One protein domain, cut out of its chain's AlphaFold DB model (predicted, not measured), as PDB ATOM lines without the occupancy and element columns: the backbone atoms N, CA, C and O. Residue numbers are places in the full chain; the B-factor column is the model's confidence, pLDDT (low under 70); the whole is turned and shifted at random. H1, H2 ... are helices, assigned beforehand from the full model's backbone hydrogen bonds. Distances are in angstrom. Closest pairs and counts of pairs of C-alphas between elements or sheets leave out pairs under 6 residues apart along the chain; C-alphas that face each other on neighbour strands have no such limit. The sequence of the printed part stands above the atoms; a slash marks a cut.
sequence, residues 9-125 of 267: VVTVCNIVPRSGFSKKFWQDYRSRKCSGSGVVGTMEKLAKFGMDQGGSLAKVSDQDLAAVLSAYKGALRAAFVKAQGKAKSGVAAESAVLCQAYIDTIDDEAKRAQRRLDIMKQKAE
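AT A GLANCE: This is residues 9 to 125 of the 267 residues of an uncharacterized protein of Planctomycetales bacterium 10988 (UniProt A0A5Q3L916). A long helical hairpin, H4 and H5, forms one side of a rod, H5 running its full length; H1 packs on H5, H3 on H4, and H2 on H3. The printed part has 117 residues with five helices, H1 to H5 in chain order, and no named strand: all helix. It is compact, radius of gyration of the C-alphas 14.5 A, spanning 53 by 25 by 21 A.

IN THESE COORDINATES: H1, residues 9 to 19, begins at C-alpha 9 (-26.114, -1.562, 21.725). H2 is residues 23 to 29, H3 39 to 48. H4, residues 65 to 86, is 30.3 A long; H5, residues 90 to 125, is 53.3 A long and ends at C-alpha 125 (-52.272, -6.357, -15.825).

HOW THE PARTS SIT: H1 touches H5 at residues 94 to 105 alone; the closest C-alphas, Cys 13 and Leu 98, are 5.7 A apart. H3 and H4 form a hairpin, closest C-alphas Val 39 and Ala 79, 5.1 A. H4 and H5 form another, at a shallow tilt of 14 degrees, closest C-alphas Gln 84 and Ala 96, 4.6 A. H1 and H3 are apart. Every O i to N i+4 pair is within hydrogen-bond range in H2 and H3; 5 of 7 are in H1, 16 of 18 in H4, 30 of 32 in H5.

THE WHOLE: The printed part has no cut. The link H3 to H4, residues 49 to 64, is long. Residues 89 to 91 have pLDDT under 70.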
ATOM      1  N   VAL A   9     -25.872  -0.821  22.974       91.38
ATOM      2  CA  VAL A   9     -26.114  -1.562  21.725       91.38
ATOM      3  C   VAL A   9     -27.599  -1.691  21.386       91.38
ATOM      4  O   VAL A   9     -27.981  -1.431  20.247       91.38
ATOM      5  N   VAL A  10     -28.450  -1.999  22.368       91.75
ATOM      6  CA  VAL A  10     -29.903  -2.139  22.170       91.75
ATOM      7  C   VAL A  10     -30.524  -0.809  21.737       91.75
ATOM      8  O   VAL A  10     -31.236  -0.749  20.736       91.75
ATOM      9  N   THR A  11     -30.202   0.280  22.441       92.75
ATOM     10  CA  THR A  11     -30.700   1.626  22.125       92.75
ATOM     11  C   THR A  11     -30.278   2.066  20.727       92.75
ATOM     12  O   THR A  11     -31.096   2.597  19.980       92.75
ATOM     13  N   VAL A  12     -29.025   1.810  20.342       93.31
ATOM     14  CA  VAL A  12     -28.516   2.145  19.005       93.31
ATOM     15  C   VAL A  12     -29.205   1.306  17.924       93.31
ATOM     16  O   VAL A  12     -29.607   1.860  16.901       93.31
ATOM     17  N   CYS A  13     -29.407   0.004  18.149       93.50
ATOM     18  CA  CYS A  13     -30.114  -0.866  17.202       93.50
ATOM     19  C   CYS A  13     -31.558  -0.402  16.962       93.50
ATOM     20  O   CYS A  13     -32.006  -0.376  15.819       93.50
ATOM     21  N   ASN A  14     -32.255   0.072  17.996       93.06
ATOM     22  CA  ASN A  14     -33.620   0.600  17.868       93.06
ATOM     23  C   ASN A  14     -33.711   1.883  17.019       93.06
ATOM     24  O   ASN A  14     -34.788   2.228  16.528       93.06
ATOM     25  N   ILE A  15     -32.599   2.602  16.837       92.69
ATOM     26  CA  ILE A  15     -32.529   3.810  16.001       92.69
ATOM     27  C   ILE A  15     -32.313   3.452  14.522       92.69
ATOM     28  O   ILE A  15     -32.641   4.258  13.643       92.69
ATOM     29  N   VAL A  16     -31.818   2.243  14.219       93.31
ATOM     30  CA  VAL A  16     -31.470   1.820  12.853       93.31
ATOM     31  C   VAL A  16     -32.609   2.045  11.847       93.31
ATOM     32  O   VAL A  16     -32.348   2.715  10.844       93.31
ATOM     33  N   PRO A  17     -33.865   1.631  12.115       89.88
ATOM     34  CA  PRO A  17     -34.972   1.812  11.170       89.88
ATOM     35  C   PRO A  17     -35.411   3.269  10.952       89.88
ATOM     36  O   PRO A  17     -36.271   3.530  10.118       89.88
ATOM     37  N   ARG A  18     -34.887   4.229  11.730       88.81
ATOM     38  CA  ARG A  18     -35.285   5.647  11.665       88.81
ATOM     39  C   ARG A  18     -34.236   6.516  10.983       88.81
ATOM     40  O   ARG A  18     -34.580   7.365  10.170       88.81
ATOM     41  N   SER A  19     -32.966   6.325  11.331       88.44
ATOM     42  CA  SER A  19     -31.865   7.172  10.844       88.44
ATOM     43  C   SER A  19     -30.532   6.427  10.700       88.44
ATOM     44  O   SER A  19     -29.473   7.050  10.578       88.44
ATOM     45  N   GLY A  20     -30.555   5.092  10.762       88.25
ATOM     46  CA  GLY A  20     -29.345   4.275  10.748       88.25
ATOM     47  C   GLY A  20     -28.691   4.147   9.377       88.25
ATOM     48  O   GLY A  20     -27.494   3.883   9.296       88.25
ATOM     49  N   PHE A  21     -29.418   4.345   8.281       92.62
ATOM     50  CA  PHE A  21     -28.927   4.128   6.916       92.62
ATOM     51  C   PHE A  21     -28.170   5.345   6.375       92.62
ATOM     52  O   PHE A  21     -28.350   5.781   5.240       92.62
ATOM     53  N   SER A  22     -27.269   5.885   7.195       90.69
ATOM     54  CA  SER A  22     -26.289   6.878   6.777       90.69
ATOM     55  C   SER A  22     -24.875   6.337   6.950       90.69
ATOM     56  O   SER A  22     -24.566   5.605   7.895       90.69
ATOM     57  N   LYS A  23     -23.978   6.758   6.052       90.81
ATOM     58  CA  LYS A  23     -22.544   6.459   6.146       90.81
ATOM     59  C   LYS A  23     -21.988   6.804   7.527       90.81
ATOM     60  O   LYS A  23     -21.260   5.999   8.098       90.81
ATOM     61  N   LYS A  24     -22.330   7.994   8.030       90.62
ATOM     62  CA  LYS A  24     -21.832   8.516   9.303       90.62
ATOM     63  C   LYS A  24     -22.276   7.636  10.468       90.62
ATOM     64  O   LYS A  24     -21.419   7.139  11.184       90.62
ATOM     65  N   PHE A  25     -23.574   7.342  10.579       93.19
ATOM     66  CA  PHE A  25     -24.096   6.483  11.645       93.19
ATOM     67  C   PHE A  25     -23.424   5.105  11.639       93.19
ATOM     68  O   PHE A  25     -22.938   4.638  12.669       93.19
ATOM     69  N   TRP A  26     -23.322   4.470  10.468       92.62
ATOM     70  CA  TRP A  26     -22.640   3.182  10.353       92.62
ATOM     71  C   TRP A  26     -21.168   3.267  10.780       92.62
ATOM     72  O   TRP A  26     -20.674   2.387  11.480       92.62
ATOM     73  N   GLN A  27     -20.447   4.314  10.373       91.12
ATOM     74  CA  GLN A  27     -19.040   4.506  10.730       91.12
ATOM     75  C   GLN A  27     -18.822   4.815  12.215       91.12
ATOM     76  O   GLN A  27     -17.812   4.364  12.752       91.12
ATOM     77  N   ASP A  28     -19.751   5.529  12.852       90.81
ATOM     78  CA  ASP A  28     -19.671   5.920  14.262       90.81
ATOM     79  C   ASP A  28     -19.818   4.712  15.203       90.81
ATOM     80  O   ASP A  28     -19.138   4.643  16.227       90.81
ATOM     81  N   TYR A  29     -20.664   3.741  14.842       90.56
ATOM     82  CA  TYR A  29     -21.026   2.625  15.726       90.56
ATOM     83  C   TYR A  29     -20.424   1.267  15.346       90.56
ATOM     84  O   TYR A  29     -20.397   0.354  16.173       90.56
ATOM     85  N   ARG A  30     -19.919   1.091  14.120       89.25
ATOM     86  CA  ARG A  30     -19.286  -0.175  13.720       89.25
ATOM     87  C   ARG A  30     -17.901  -0.360  14.343       89.25
ATOM     88  O   ARG A  30     -17.110   0.574  14.471       89.25
ATOM     89  N   SER A  31     -17.514  -1.615  14.531       90.00
ATOM     90  CA  SER A  31     -16.119  -1.988  14.752       90.00
ATOM     91  C   SER A  31     -15.267  -1.685  13.515       90.00
ATOM     92  O   SER A  31     -15.692  -1.843  12.359       90.00
ATOM     93  N   ARG A  32     -13.997  -1.322  13.740       87.88
ATOM     94  CA  ARG A  32     -13.003  -1.186  12.663       87.88
ATOM     95  C   ARG A  32     -12.857  -2.480  11.857       87.88
ATOM     96  O   ARG A  32     -12.661  -2.379  10.649       87.88
ATOM     97  N   LYS A  33     -13.067  -3.656  12.474       87.38
ATOM     98  CA  LYS A  33     -13.046  -4.973  11.803       87.38
ATOM     99  C   LYS A  33     -14.079  -5.100  10.674       87.38
ATOM    100  O   LYS A  33     -13.854  -5.836   9.720       87.38
ATOM    101  N   CYS A  34     -15.178  -4.345  10.726       88.44
ATOM    102  CA  CYS A  34     -16.210  -4.343   9.684       88.44
ATOM    103  C   CYS A  34     -15.813  -3.548   8.421       88.44
ATOM    104  O   CYS A  34     -16.620  -3.433   7.493       88.44
ATOM    105  N   SER A  35     -14.604  -2.971   8.366       87.50
ATOM    106  CA  SER A  35     -14.093  -2.269   7.182       87.50
ATOM    107  C   SER A  35     -13.977  -3.210   5.970       87.50
ATOM    108  O   SER A  35     -13.872  -4.433   6.100       87.50
ATOM    109  N   GLY A  36     -14.074  -2.660   4.753       88.75
ATOM    110  CA  GLY A  36     -14.003  -3.451   3.514       88.75
ATOM    111  C   GLY A  36     -15.141  -4.474   3.339       88.75
ATOM    112  O   GLY A  36     -14.968  -5.495   2.673       88.75
ATOM    113  N   SER A  37     -16.284  -4.263   3.996       90.00
ATOM    114  CA  SER A  37     -17.504  -5.072   3.837       90.00
ATOM    115  C   SER A  37     -18.360  -4.645   2.641       90.00
ATOM    116  O   SER A  37     -19.175  -5.428   2.176       90.00
ATOM    117  N   GLY A  38     -18.156  -3.427   2.127       92.56
ATOM    118  CA  GLY A  38     -18.935  -2.853   1.025       92.56
ATOM    119  C   GLY A  38     -20.174  -2.064   1.464       92.56
ATOM    120  O   GLY A  38     -20.748  -1.369   0.634       92.56
ATOM    121  N   VAL A  39     -20.537  -2.083   2.757       94.38
ATOM    122  CA  VAL A  39     -21.768  -1.454   3.288       94.38
ATOM    123  C   VAL A  39     -21.892   0.015   2.880       94.38
ATOM    124  O   VAL A  39     -22.893   0.402   2.288       94.38
ATOM    125  N   VAL A  40     -20.854   0.821   3.133       92.94
ATOM    126  CA  VAL A  40     -20.862   2.263   2.824       92.94
ATOM    127  C   VAL A  40     -21.094   2.512   1.336       92.94
ATOM    128  O   VAL A  40     -21.961   3.302   0.984       92.94
ATOM    129  N   GLY A  41     -20.358   1.812   0.469       92.81
ATOM    130  CA  GLY A  41     -20.468   2.008  -0.974       92.81
ATOM    131  C   GLY A  41     -21.844   1.611  -1.507       92.81
ATOM    132  O   GLY A  41     -22.381   2.287  -2.381       92.81
ATOM    133  N   THR A  42     -22.449   0.549  -0.970       92.56
ATOM    134  CA  THR A  42     -23.801   0.145  -1.373       92.56
ATOM    135  C   THR A  42     -24.868   1.102  -0.835       92.56
ATOM    136  O   THR A  42     -25.769   1.463  -1.587       92.56
ATOM    137  N   MET A  43     -24.748   1.580   0.411       93.50
ATOM    138  CA  MET A  43     -25.647   2.605   0.965       93.50
ATOM    139  C   MET A  43     -25.603   3.902   0.159       93.50
ATOM    140  O   MET A  43     -26.647   4.436  -0.190       93.50
ATOM    141  N   GLU A  44     -24.406   4.392  -0.173       91.62
ATOM    142  CA  GLU A  44     -24.232   5.607  -0.979       91.62
ATOM    143  C   GLU A  44     -24.838   5.446  -2.379       91.62
ATOM    144  O   GLU A  44     -25.464   6.374  -2.888       91.62
ATOM    145  N   LYS A  45     -24.696   4.266  -2.999       91.06
ATOM    146  CA  LYS A  45     -25.349   3.963  -4.281       91.06
ATOM    147  C   LYS A  45     -26.871   3.983  -4.152       91.06
ATOM    148  O   LYS A  45     -27.520   4.657  -4.937       91.06
ATOM    149  N   LEU A  46     -27.435   3.290  -3.164       91.38
ATOM    150  CA  LEU A  46     -28.887   3.210  -2.961       91.38
ATOM    151  C   LEU A  46     -29.505   4.560  -2.572       91.38
ATOM    152  O   LEU A  46     -30.610   4.871  -3.009       91.38
ATOM    153  N   ALA A  47     -28.777   5.398  -1.830       90.62
ATOM    154  CA  ALA A  47     -29.203   6.759  -1.510       90.62
ATOM    155  C   ALA A  47     -29.388   7.621  -2.772       90.62
ATOM    156  O   ALA A  47     -30.337   8.399  -2.849       90.62
ATOM    157  N   LYS A  48     -28.547   7.439  -3.804       90.19
ATOM    158  CA  LYS A  48     -28.723   8.115  -5.106       90.19
ATOM    159  C   LYS A  48     -30.004   7.695  -5.832       90.19
ATOM    160  O   LYS A  48     -30.502   8.462  -6.644       90.19
ATOM    161  N   PHE A  49     -30.539   6.514  -5.525       88.62
ATOM    162  CA  PHE A  49     -31.805   6.014  -6.063       88.62
ATOM    163  C   PHE A  49     -33.015   6.327  -5.169       88.62
ATOM    164  O   PHE A  49     -34.110   5.829  -5.419       88.62
ATOM    165  N   GLY A  50     -32.842   7.153  -4.131       87.25
ATOM    166  CA  GLY A  50     -33.946   7.623  -3.292       87.25
ATOM    167  C   GLY A  50     -34.219   6.788  -2.039       87.25
ATOM    168  O   GLY A  50     -35.255   6.994  -1.409       87.25
ATOM    169  N   MET A  51     -33.314   5.881  -1.648       92.12
ATOM    170  CA  MET A  51     -33.347   5.277  -0.308       92.12
ATOM    171  C   MET A  51     -33.123   6.361   0.755       92.12
ATOM    172  O   MET A  51     -32.168   7.136   0.656       92.12
ATOM    173  N   ASP A  52     -33.981   6.419   1.773       89.88
ATOM    174  CA  ASP A  52     -33.861   7.422   2.835       89.88
ATOM    175  C   ASP A  52     -32.903   7.009   3.970       89.88
ATOM    176  O   ASP A  52     -32.301   5.934   3.968       89.88
ATOM    177  N   GLN A  53     -32.750   7.887   4.968       88.88
ATOM    178  CA  GLN A  53     -31.866   7.657   6.116       88.88
ATOM    179  C   GLN A  53     -32.365   6.560   7.072       88.88
ATOM    180  O   GLN A  53     -31.575   6.070   7.879       88.88
ATOM    181  N   GLY A  54     -33.635   6.161   7.000       89.44
ATOM    182  CA  GLY A  54     -34.180   5.007   7.719       89.44
ATOM    183  C   GLY A  54     -34.023   3.696   6.947       89.44
ATOM    184  O   GLY A  54     -34.331   2.634   7.481       89.44
ATOM    185  N   GLY A  55     -33.520   3.756   5.710       88.81
ATOM    186  CA  GLY A  55     -33.381   2.606   4.824       88.81
ATOM    187  C   GLY A  55     -34.647   2.293   4.035       88.81
ATOM    188  O   GLY A  55     -34.677   1.253   3.382       88.81
ATOM    189  N   SER A  56     -35.662   3.162   4.075       91.25
ATOM    190  CA  SER A  56     -36.928   2.985   3.362       91.25
ATOM    191  C   SER A  56     -36.765   3.202   1.861       91.25
ATOM    192  O   SER A  56     -36.048   4.107   1.417       91.25
ATOM    193  N   LEU A  57     -37.478   2.392   1.074       92.56
ATOM    194  CA  LEU A  57     -37.559   2.497  -0.384       92.56
ATOM    195  C   LEU A  57     -38.853   3.189  -0.843       92.56
ATOM    196  O   LEU A  57     -39.156   3.229  -2.038       92.56
ATOM    197  N   ALA A  58     -39.625   3.769   0.080       89.81
ATOM    198  CA  ALA A  58     -40.900   4.417  -0.230       89.81
ATOM    199  C   ALA A  58     -40.777   5.553  -1.264       89.81
ATOM    200  O   ALA A  58     -41.697   5.764  -2.048       89.81
ATOM    201  N   LYS A  59     -39.637   6.257  -1.294       88.56
ATOM    202  CA  LYS A  59     -39.376   7.379  -2.214       88.56
ATOM    203  C   LYS A  59     -38.715   6.970  -3.533       88.56
ATOM    204  O   LYS A  59     -38.539   7.819  -4.402       88.56
ATOM    205  N   VAL A  60     -38.348   5.698  -3.692       90.25
ATOM    206  CA  VAL A  60     -37.796   5.175  -4.950       90.25
ATOM    207  C   VAL A  60     -38.880   5.235  -6.020       90.25
ATOM    208  O   VAL A  60     -40.035   4.909  -5.734       90.25
ATOM    209  N   SER A  61     -38.521   5.639  -7.238       88.56
ATOM    210  CA  SER A  61     -39.464   5.690  -8.354       88.56
ATOM    211  C   SER A  61     -40.023   4.295  -8.665       88.56
ATOM    212  O   SER A  61     -39.351   3.277  -8.501       88.56
ATOM    213  N   ASP A  62     -41.259   4.246  -9.144       84.75
ATOM    214  CA  ASP A  62     -41.910   3.011  -9.586       84.75
ATOM    215  C   ASP A  62     -41.118   2.288 -10.696       84.75
ATOM    216  O   ASP A  62     -41.090   1.058 -10.744       84.75
ATOM    217  N   GLN A  63     -40.434   3.045 -11.556       86.38
ATOM    218  CA  GLN A  63     -39.622   2.516 -12.657       86.38
ATOM    219  C   GLN A  63     -38.337   1.846 -12.156       86.38
ATOM    220  O   GLN A  63     -37.939   0.802 -12.671       86.38
ATOM    221  N   ASP A  64     -37.721   2.412 -11.117       89.19
ATOM    222  CA  ASP A  64     -36.438   1.944 -10.590       89.19
ATOM    223  C   ASP A  64     -36.598   0.916  -9.462       89.19
ATOM    224  O   ASP A  64     -35.645   0.203  -9.134       89.19
ATOM    225  N   LEU A  65     -37.795   0.800  -8.874       90.81
ATOM    226  CA  LEU A  65     -38.055  -0.004  -7.677       90.81
ATOM    227  C   LEU A  65     -37.566  -1.450  -7.805       90.81
ATOM    228  O   LEU A  65     -36.970  -1.968  -6.867       90.81
ATOM    229  N   ALA A  66     -37.768  -2.098  -8.955       90.56
ATOM    230  CA  ALA A  66     -37.328  -3.480  -9.165       90.56
ATOM    231  C   ALA A  66     -35.794  -3.621  -9.134       90.56
ATOM    232  O   ALA A  66     -35.258  -4.525  -8.485       90.56
ATOM    233  N   ALA A  67     -35.082  -2.709  -9.802       89.06
ATOM    234  CA  ALA A  67     -33.622  -2.702  -9.838       89.06
ATOM    235  C   ALA A  67     -33.035  -2.354  -8.460       89.06
ATOM    236  O   ALA A  67     -32.112  -3.019  -7.980       89.06
ATOM    237  N   VAL A  68     -33.621  -1.359  -7.790       92.12
ATOM    238  CA  VAL A  68     -33.214  -0.922  -6.452       92.12
ATOM    239  C   VAL A  68     -33.476  -2.009  -5.416       92.12
ATOM    240  O   VAL A  68     -32.590  -2.298  -4.617       92.12
ATOM    241  N   LEU A  69     -34.633  -2.672  -5.460       93.00
ATOM    242  CA  LEU A  69     -34.971  -3.781  -4.566       93.00
ATOM    243  C   LEU A  69     -33.988  -4.949  -4.711       93.00
ATOM    244  O   LEU A  69     -33.556  -5.520  -3.709       93.00
ATOM    245  N   SER A  70     -33.582  -5.269  -5.943       89.69
ATOM    246  CA  SER A  70     -32.556  -6.285  -6.206       89.69
ATOM    247  C   SER A  70     -31.207  -5.907  -5.581       89.69
ATOM    248  O   SER A  70     -30.602  -6.708  -4.861       89.69
ATOM    249  N   ALA A  71     -30.758  -4.659  -5.756       89.25
ATOM    250  CA  ALA A  71     -29.523  -4.164  -5.144       89.25
ATOM    251  C   ALA A  71     -29.605  -4.083  -3.606       89.25
ATOM    252  O   ALA A  71     -28.626  -4.371  -2.913       89.25
ATOM    253  N   TYR A  72     -30.770  -3.737  -3.062       92.06
ATOM    254  CA  TYR A  72     -31.037  -3.637  -1.629       92.06
ATOM    255  C   TYR A  72     -31.009  -5.021  -0.955       92.06
ATOM    256  O   TYR A  72     -30.220  -5.259  -0.037       92.06
ATOM    257  N   LYS A  73     -31.782  -5.982  -1.477       91.38
ATOM    258  CA  LYS A  73     -31.846  -7.356  -0.950       91.38
ATOM    259  C   LYS A  73     -30.584  -8.171  -1.248       91.38
ATOM    260  O   LYS A  73     -30.210  -9.029  -0.455       91.38
ATOM    261  N   GLY A  74     -29.935  -7.924  -2.382       90.31
ATOM    262  CA  GLY A  74     -28.725  -8.626  -2.800       90.31
ATOM    263  C   GLY A  74     -27.462  -8.002  -2.214       90.31
ATOM    264  O   GLY A  74     -26.833  -8.562  -1.319       90.31
ATOM    265  N   ALA A  75     -27.076  -6.830  -2.720       92.00
ATOM    266  CA  ALA A  75     -25.773  -6.237  -2.435       92.00
ATOM    267  C   ALA A  75     -25.676  -5.638  -1.024       92.00
ATOM    268  O   ALA A  75     -24.652  -5.819  -0.361       92.00
ATOM    269  N   LEU A  76     -26.709  -4.926  -0.549       94.81
ATOM    270  CA  LEU A  76     -26.640  -4.272   0.764       94.81
ATOM    271  C   LEU A  76     -26.741  -5.304   1.889       94.81
ATOM    272  O   LEU A  76     -25.892  -5.319   2.783       94.81
ATOM    273  N   ARG A  77     -27.707  -6.223   1.792       95.62
ATOM    274  CA  ARG A  77     -27.832  -7.346   2.728       95.62
ATOM    275  C   ARG A  77     -26.553  -8.183   2.799       95.62
ATOM    276  O   ARG A  77     -26.052  -8.434   3.893       95.62
ATOM    277  N   ALA A  78     -25.978  -8.576   1.656       94.69
ATOM    278  CA  ALA A  78     -24.741  -9.363   1.631       94.69
ATOM    279  C   ALA A  78     -23.552  -8.606   2.243       94.69
ATOM    280  O   ALA A  78     -22.734  -9.200   2.949       94.69
ATOM    281  N   ALA A  79     -23.468  -7.289   2.026       95.88
ATOM    282  CA  ALA A  79     -22.448  -6.456   2.650       95.88
ATOM    283  C   ALA A  79     -22.574  -6.450   4.184       95.88
ATOM    284  O   ALA A  79     -21.559  -6.545   4.880       95.88
ATOM    285  N   PHE A  80     -23.797  -6.410   4.717       95.75
ATOM    286  CA  PHE A  80     -24.037  -6.511   6.157       95.75
ATOM    287  C   PHE A  80     -23.764  -7.901   6.725       95.75
ATOM    288  O   PHE A  80     -23.125  -7.998   7.769       95.75
ATOM    289  N   VAL A  81     -24.129  -8.974   6.019       94.94
ATOM    290  CA  VAL A  81     -23.759 -10.349   6.406       94.94
ATOM    291  C   VAL A  81     -22.234 -10.501   6.459       94.94
ATOM    292  O   VAL A  81     -21.679 -11.053   7.412       94.94
ATOM    293  N   LYS A  82     -21.517  -9.940   5.479       94.38
ATOM    294  CA  LYS A  82     -20.048  -9.918   5.476       94.38
ATOM    295  C   LYS A  82     -19.492  -9.102   6.647       94.38
ATOM    296  O   LYS A  82     -18.528  -9.530   7.278       94.38
ATOM    297  N   ALA A  83     -20.075  -7.939   6.945       93.75
ATOM    298  CA  ALA A  83     -19.680  -7.111   8.086       93.75
ATOM    299  C   ALA A  83     -19.895  -7.834   9.425       93.75
ATOM    300  O   ALA A  83     -19.008  -7.793  10.278       93.75
ATOM    301  N   GLN A  84     -21.018  -8.544   9.563       93.31
ATOM    302  CA  GLN A  84     -21.354  -9.370  10.719       93.31
ATOM    303  C   GLN A  84     -20.342 -10.503  10.902       93.31
ATOM    304  O   GLN A  84     -19.821 -10.689  11.998       93.31
ATOM    305  N   GLY A  85     -19.994 -11.215   9.822       90.25
ATOM    306  CA  GLY A  85     -18.984 -12.278   9.837       90.25
ATOM    307  C   GLY A  85     -17.625 -11.813  10.370       90.25
ATOM    308  O   GLY A  85     -16.999 -12.515  11.161       90.25
ATOM    309  N   LYS A  86     -17.202 -10.592  10.014       88.88
ATOM    310  CA  LYS A  86     -15.957  -9.979  10.518       88.88
ATOM    311  C   LYS A  86     -16.027  -9.532  11.986       88.88
ATOM    312  O   LYS A  86     -14.988  -9.265  12.589       88.88
ATOM    313  N   ALA A  87     -17.227  -9.427  12.553       86.94
ATOM    314  CA  ALA A  87     -17.480  -8.953  13.913       86.94
ATOM    315  C   ALA A  87     -17.743 -10.084  14.928       86.94
ATOM    316  O   ALA A  87     -18.020  -9.801  16.087       86.94
ATOM    317  N   LYS A  88     -17.637 -11.360  14.527       74.44
ATOM    318  CA  LYS A  88     -18.075 -12.520  15.326       74.44
ATOM    319  C   LYS A  88     -17.315 -12.795  16.637       74.44
ATOM    320  O   LYS A  88     -17.749 -13.673  17.372       74.44
ATOM    321  N   SER A  89     -16.206 -12.118  16.955       67.19
ATOM    322  CA  SER A  89     -15.392 -12.470  18.133       67.19
ATOM    323  C   SER A  89     -14.879 -11.290  18.966       67.19
ATOM    324  O   SER A  89     -14.432 -10.260  18.442       67.19
ATOM    325  N   GLY A  90     -14.892 -11.503  20.290       68.81
ATOM    326  CA  GLY A  90     -14.319 -10.625  21.313       68.81
ATOM    327  C   GLY A  90     -14.986  -9.250  21.380       68.81
ATOM    328  O   GLY A  90     -16.198  -9.128  21.251       68.81
ATOM    329  N   VAL A  91     -14.168  -8.204  21.505       66.56
ATOM    330  CA  VAL A  91     -14.532  -6.768  21.581       66.56
ATOM    331  C   VAL A  91     -15.313  -6.193  20.380       66.56
ATOM    332  O   VAL A  91     -15.512  -4.985  20.295       66.56
ATOM    333  N   ALA A  92     -15.717  -7.014  19.407       78.88
ATOM    334  CA  ALA A  92     -16.534  -6.593  18.265       78.88
ATOM    335  C   ALA A  92     -17.945  -7.212  18.259       78.88
ATOM    336  O   ALA A  92     -18.699  -6.949  17.318       78.88
ATOM    337  N   ALA A  93     -18.305  -8.000  19.278       84.19
ATOM    338  CA  ALA A  93     -19.571  -8.732  19.339       84.19
ATOM    339  C   ALA A  93     -20.798  -7.814  19.193       84.19
ATOM    340  O   ALA A  93     -21.730  -8.136  18.457       84.19
ATOM    341  N   GLU A  94     -20.776  -6.618  19.783       90.06
ATOM    342  CA  GLU A  94     -21.866  -5.643  19.670       90.06
ATOM    343  C   GLU A  94     -22.055  -5.147  18.232       90.06
ATOM    344  O   GLU A  94     -23.176  -4.884  17.801       90.06
ATOM    345  N   SER A  95     -20.981  -5.068  17.439       90.88
ATOM    346  CA  SER A  95     -21.099  -4.727  16.016       90.88
ATOM    347  C   SER A  95     -21.779  -5.831  15.213       90.88
ATOM    348  O   SER A  95     -22.428  -5.526  14.214       90.88
ATOM    349  N   ALA A  96     -21.662  -7.097  15.627       91.25
ATOM    350  CA  ALA A  96     -22.407  -8.188  15.004       91.25
ATOM    351  C   ALA A  96     -23.914  -8.064  15.286       91.25
ATOM    352  O   ALA A  96     -24.712  -8.292  14.375       91.25
ATOM    353  N   VAL A  97     -24.291  -7.629  16.496       92.81
ATOM    354  CA  VAL A  97     -25.686  -7.313  16.861       92.81
ATOM    355  C   VAL A  97     -26.210  -6.140  16.031       92.81
ATOM    356  O   VAL A  97     -27.276  -6.241  15.432       92.81
ATOM    357  N   LEU A  98     -25.425  -5.065  15.901       94.12
ATOM    358  CA  LEU A  98     -25.785  -3.933  15.046       94.12
ATOM    359  C   LEU A  98     -25.993  -4.361  13.586       94.12
ATOM    360  O   LEU A  98     -26.974  -3.961  12.967       94.12
ATOM    361  N   CYS A  99     -25.105  -5.198  13.033       94.56
ATOM    362  CA  CYS A  99     -25.278  -5.734  11.678       94.56
ATOM    363  C   CYS A  99     -26.578  -6.532  11.542       94.56
ATOM    364  O   CYS A  99     -27.241  -6.407  10.516       94.56
ATOM    365  N   GLN A 100     -26.939  -7.328  12.554       94.56
ATOM    366  CA  GLN A 100     -28.192  -8.078  12.545       94.56
ATOM    367  C   GLN A 100     -29.400  -7.134  12.494       94.56
ATOM    368  O   GLN A 100     -30.257  -7.320  11.640       94.56
ATOM    369  N   ALA A 101     -29.408  -6.059  13.290       95.00
ATOM    370  CA  ALA A 101     -30.484  -5.066  13.257       95.00
ATOM    371  C   ALA A 101     -30.664  -4.422  11.864       95.00
ATOM    372  O   ALA A 101     -31.791  -4.202  11.415       95.00
ATOM    373  N   TYR A 102     -29.567  -4.161  11.137       95.94
ATOM    374  CA  TYR A 102     -29.650  -3.725   9.737       95.94
ATOM    375  C   TYR A 102     -30.202  -4.808   8.811       95.94
ATOM    376  O   TYR A 102     -31.019  -4.486   7.953       95.94
ATOM    377  N   ILE A 103     -29.761  -6.062   8.955       95.31
ATOM    378  CA  ILE A 103     -30.242  -7.187   8.136       95.31
ATOM    379  C   ILE A 103     -31.751  -7.361   8.316       95.31
ATOM    380  O   ILE A 103     -32.462  -7.449   7.318       95.31
ATOM    381  N   ASP A 104     -32.237  -7.330   9.555       94.62
ATOM    382  CA  ASP A 104     -33.663  -7.465   9.864       94.62
ATOM    383  C   ASP A 104     -34.466  -6.304   9.259       94.62
ATOM    384  O   ASP A 104     -35.482  -6.520   8.596       94.62
ATOM    385  N   THR A 105     -33.957  -5.072   9.386       94.19
ATOM    386  CA  THR A 105     -34.577  -3.884   8.770       94.19
ATOM    387  C   THR A 105     -34.624  -3.996   7.243       94.19
ATOM    388  O   THR A 105     -35.645  -3.685   6.629       94.19
ATOM    389  N   ILE A 106     -33.540  -4.477   6.624       95.19
ATOM    390  CA  ILE A 106     -33.460  -4.703   5.177       95.19
ATOM    391  C   ILE A 106     -34.476  -5.756   4.738       95.19
ATOM    392  O   ILE A 106     -35.165  -5.564   3.737       95.19
ATOM    393  N   ASP A 107     -34.579  -6.867   5.464       94.44
ATOM    394  CA  ASP A 107     -35.482  -7.958   5.109       94.44
ATOM    395  C   ASP A 107     -36.954  -7.530   5.216       94.44
ATOM    396  O   ASP A 107     -37.766  -7.897   4.361       94.44
ATOM    397  N   ASP A 108     -37.304  -6.700   6.199       93.38
ATOM    398  CA  ASP A 108     -38.663  -6.179   6.347       93.38
ATOM    399  C   ASP A 108     -39.019  -5.103   5.317       93.38
ATOM    400  O   ASP A 108     -40.105  -5.156   4.727       93.38
ATOM    401  N   GLU A 109     -38.111  -4.171   5.026       93.06
ATOM    402  CA  GLU A 109     -38.348  -3.169   3.984       93.06
ATOM    403  C   GLU A 109     -38.383  -3.806   2.587       93.06
ATOM    404  O   GLU A 109     -39.244  -3.471   1.771       93.06
ATOM    405  N   ALA A 110     -37.537  -4.807   2.323       93.50
ATOM    406  CA  ALA A 110     -37.568  -5.554   1.069       93.50
ATOM    407  C   ALA A 110     -38.915  -6.265   0.857       93.50
ATOM    408  O   ALA A 110     -39.435  -6.266  -0.261       93.50
ATOM    409  N   LYS A 111     -39.525  -6.831   1.910       93.56
ATOM    410  CA  LYS A 111     -40.883  -7.406   1.822       93.56
ATOM    411  C   LYS A 111     -41.926  -6.341   1.468       93.56
ATOM    412  O   LYS A 111     -42.806  -6.608   0.650       93.56
ATOM    413  N   ARG A 112     -41.851  -5.143   2.062       91.50
ATOM    414  CA  ARG A 112     -42.784  -4.035   1.770       91.50
ATOM    415  C   ARG A 112     -42.638  -3.536   0.334       91.50
ATOM    416  O   ARG A 112     -43.635  -3.415  -0.375       91.50
ATOM    417  N   ALA A 113     -41.404  -3.319  -0.108       92.06
ATOM    418  CA  ALA A 113     -41.090  -2.923  -1.475       92.06
ATOM    419  C   ALA A 113     -41.518  -3.988  -2.501       92.06
ATOM    420  O   ALA A 113     -42.081  -3.638  -3.535       92.06
ATOM    421  N   GLN A 114     -41.339  -5.281  -2.194       93.69
ATOM    422  CA  GLN A 114     -41.819  -6.372  -3.045       93.69
ATOM    423  C   GLN A 114     -43.347  -6.355  -3.176       93.69
ATOM    424  O   GLN A 114     -43.855  -6.405  -4.289       93.69
ATOM    425  N   ARG A 115     -44.085  -6.190  -2.067       91.81
ATOM    426  CA  ARG A 115     -45.554  -6.069  -2.109       91.81
ATOM    427  C   ARG A 115     -46.007  -4.893  -2.971       91.81
ATOM    428  O   ARG A 115     -46.946  -5.036  -3.746       91.81
ATOM    429  N   ARG A 116     -45.339  -3.741  -2.862       91.19
ATOM    430  CA  ARG A 116     -45.615  -2.580  -3.723       91.19
ATOM    431  C   ARG A 116     -45.377  -2.914  -5.197       91.19
ATOM    432  O   ARG A 116     -46.238  -2.617  -6.020       91.19
ATOM    433  N   LEU A 117     -44.261  -3.569  -5.520       91.75
ATOM    434  CA  LEU A 117     -43.958  -4.005  -6.884       91.75
ATOM    435  C   LEU A 117     -45.021  -4.976  -7.428       91.75
ATOM    436  O   LEU A 117     -45.430  -4.859  -8.582       91.75
ATOM    437  N   ASP A 118     -45.499  -5.904  -6.599       92.06
ATOM    438  CA  ASP A 118     -46.533  -6.868  -6.981       92.06
ATOM    439  C   ASP A 118     -47.888  -6.179  -7.221       92.06
ATOM    440  O   ASP A 118     -48.537  -6.444  -8.233       92.06
ATOM    441  N   ILE A 119     -48.280  -5.228  -6.362       90.56
ATOM    442  CA  ILE A 119     -49.489  -4.404  -6.549       90.56
ATOM    443  C   ILE A 119     -49.416  -3.622  -7.867       90.56
ATOM    444  O   ILE A 119     -50.397  -3.556  -8.607       90.56
ATOM    445  N   MET A 120     -48.255  -3.051  -8.194       87.69
ATOM    446  CA  MET A 120     -48.075  -2.326  -9.453       87.69
ATOM    447  C   MET A 120     -48.215  -3.235 -10.676       87.69
ATOM    448  O   MET A 120     -48.861  -2.847 -11.649       87.69
ATOM    449  N   LYS A 121     -47.649  -4.448 -10.627       88.88
ATOM    450  CA  LYS A 121     -47.809  -5.441 -11.700       88.88
ATOM    451  C   LYS A 121     -49.273  -5.828 -11.881       88.88
ATOM    452  O   LYS A 121     -49.773  -5.782 -13.000       88.88
ATOM    453  N   GLN A 122     -49.979  -6.113 -10.787       88.81
ATOM    454  CA  GLN A 122     -51.410  -6.423 -10.829       88.81
ATOM    455  C   GLN A 122     -52.234  -5.268 -11.407       88.81
ATOM    456  O   GLN A 122     -53.144  -5.495 -12.207       88.81
ATOM    457  N   LYS A 123     -51.903  -4.023 -11.050       87.75
ATOM    458  CA  LYS A 123     -52.552  -2.840 -11.620       87.75
ATOM    459  C   LYS A 123     -52.312  -2.746 -13.129       87.75
ATOM    460  O   LYS A 123     -53.273  -2.581 -13.874       87.75
ATOM    461  N   ALA A 124     -51.073  -2.926 -13.584       84.94
ATOM    462  CA  ALA A 124     -50.741  -2.911 -15.010       84.94
ATOM    463  C   ALA A 124     -51.453  -4.031 -15.792       84.94
ATOM    464  O   ALA A 124     -51.973  -3.795 -16.883       84.94
ATOM    465  N   GLU A 125     -51.533  -5.238 -15.229       88.12
ATOM    466  CA  GLU A 125     -52.272  -6.357 -15.825       88.12
ATOM    467  C   GLU A 125     -53.778  -6.087 -15.898       88.12
ATOM    468  O   GLU A 125     -54.418  -6.409 -16.902       88.12
TER     469      GLU A 125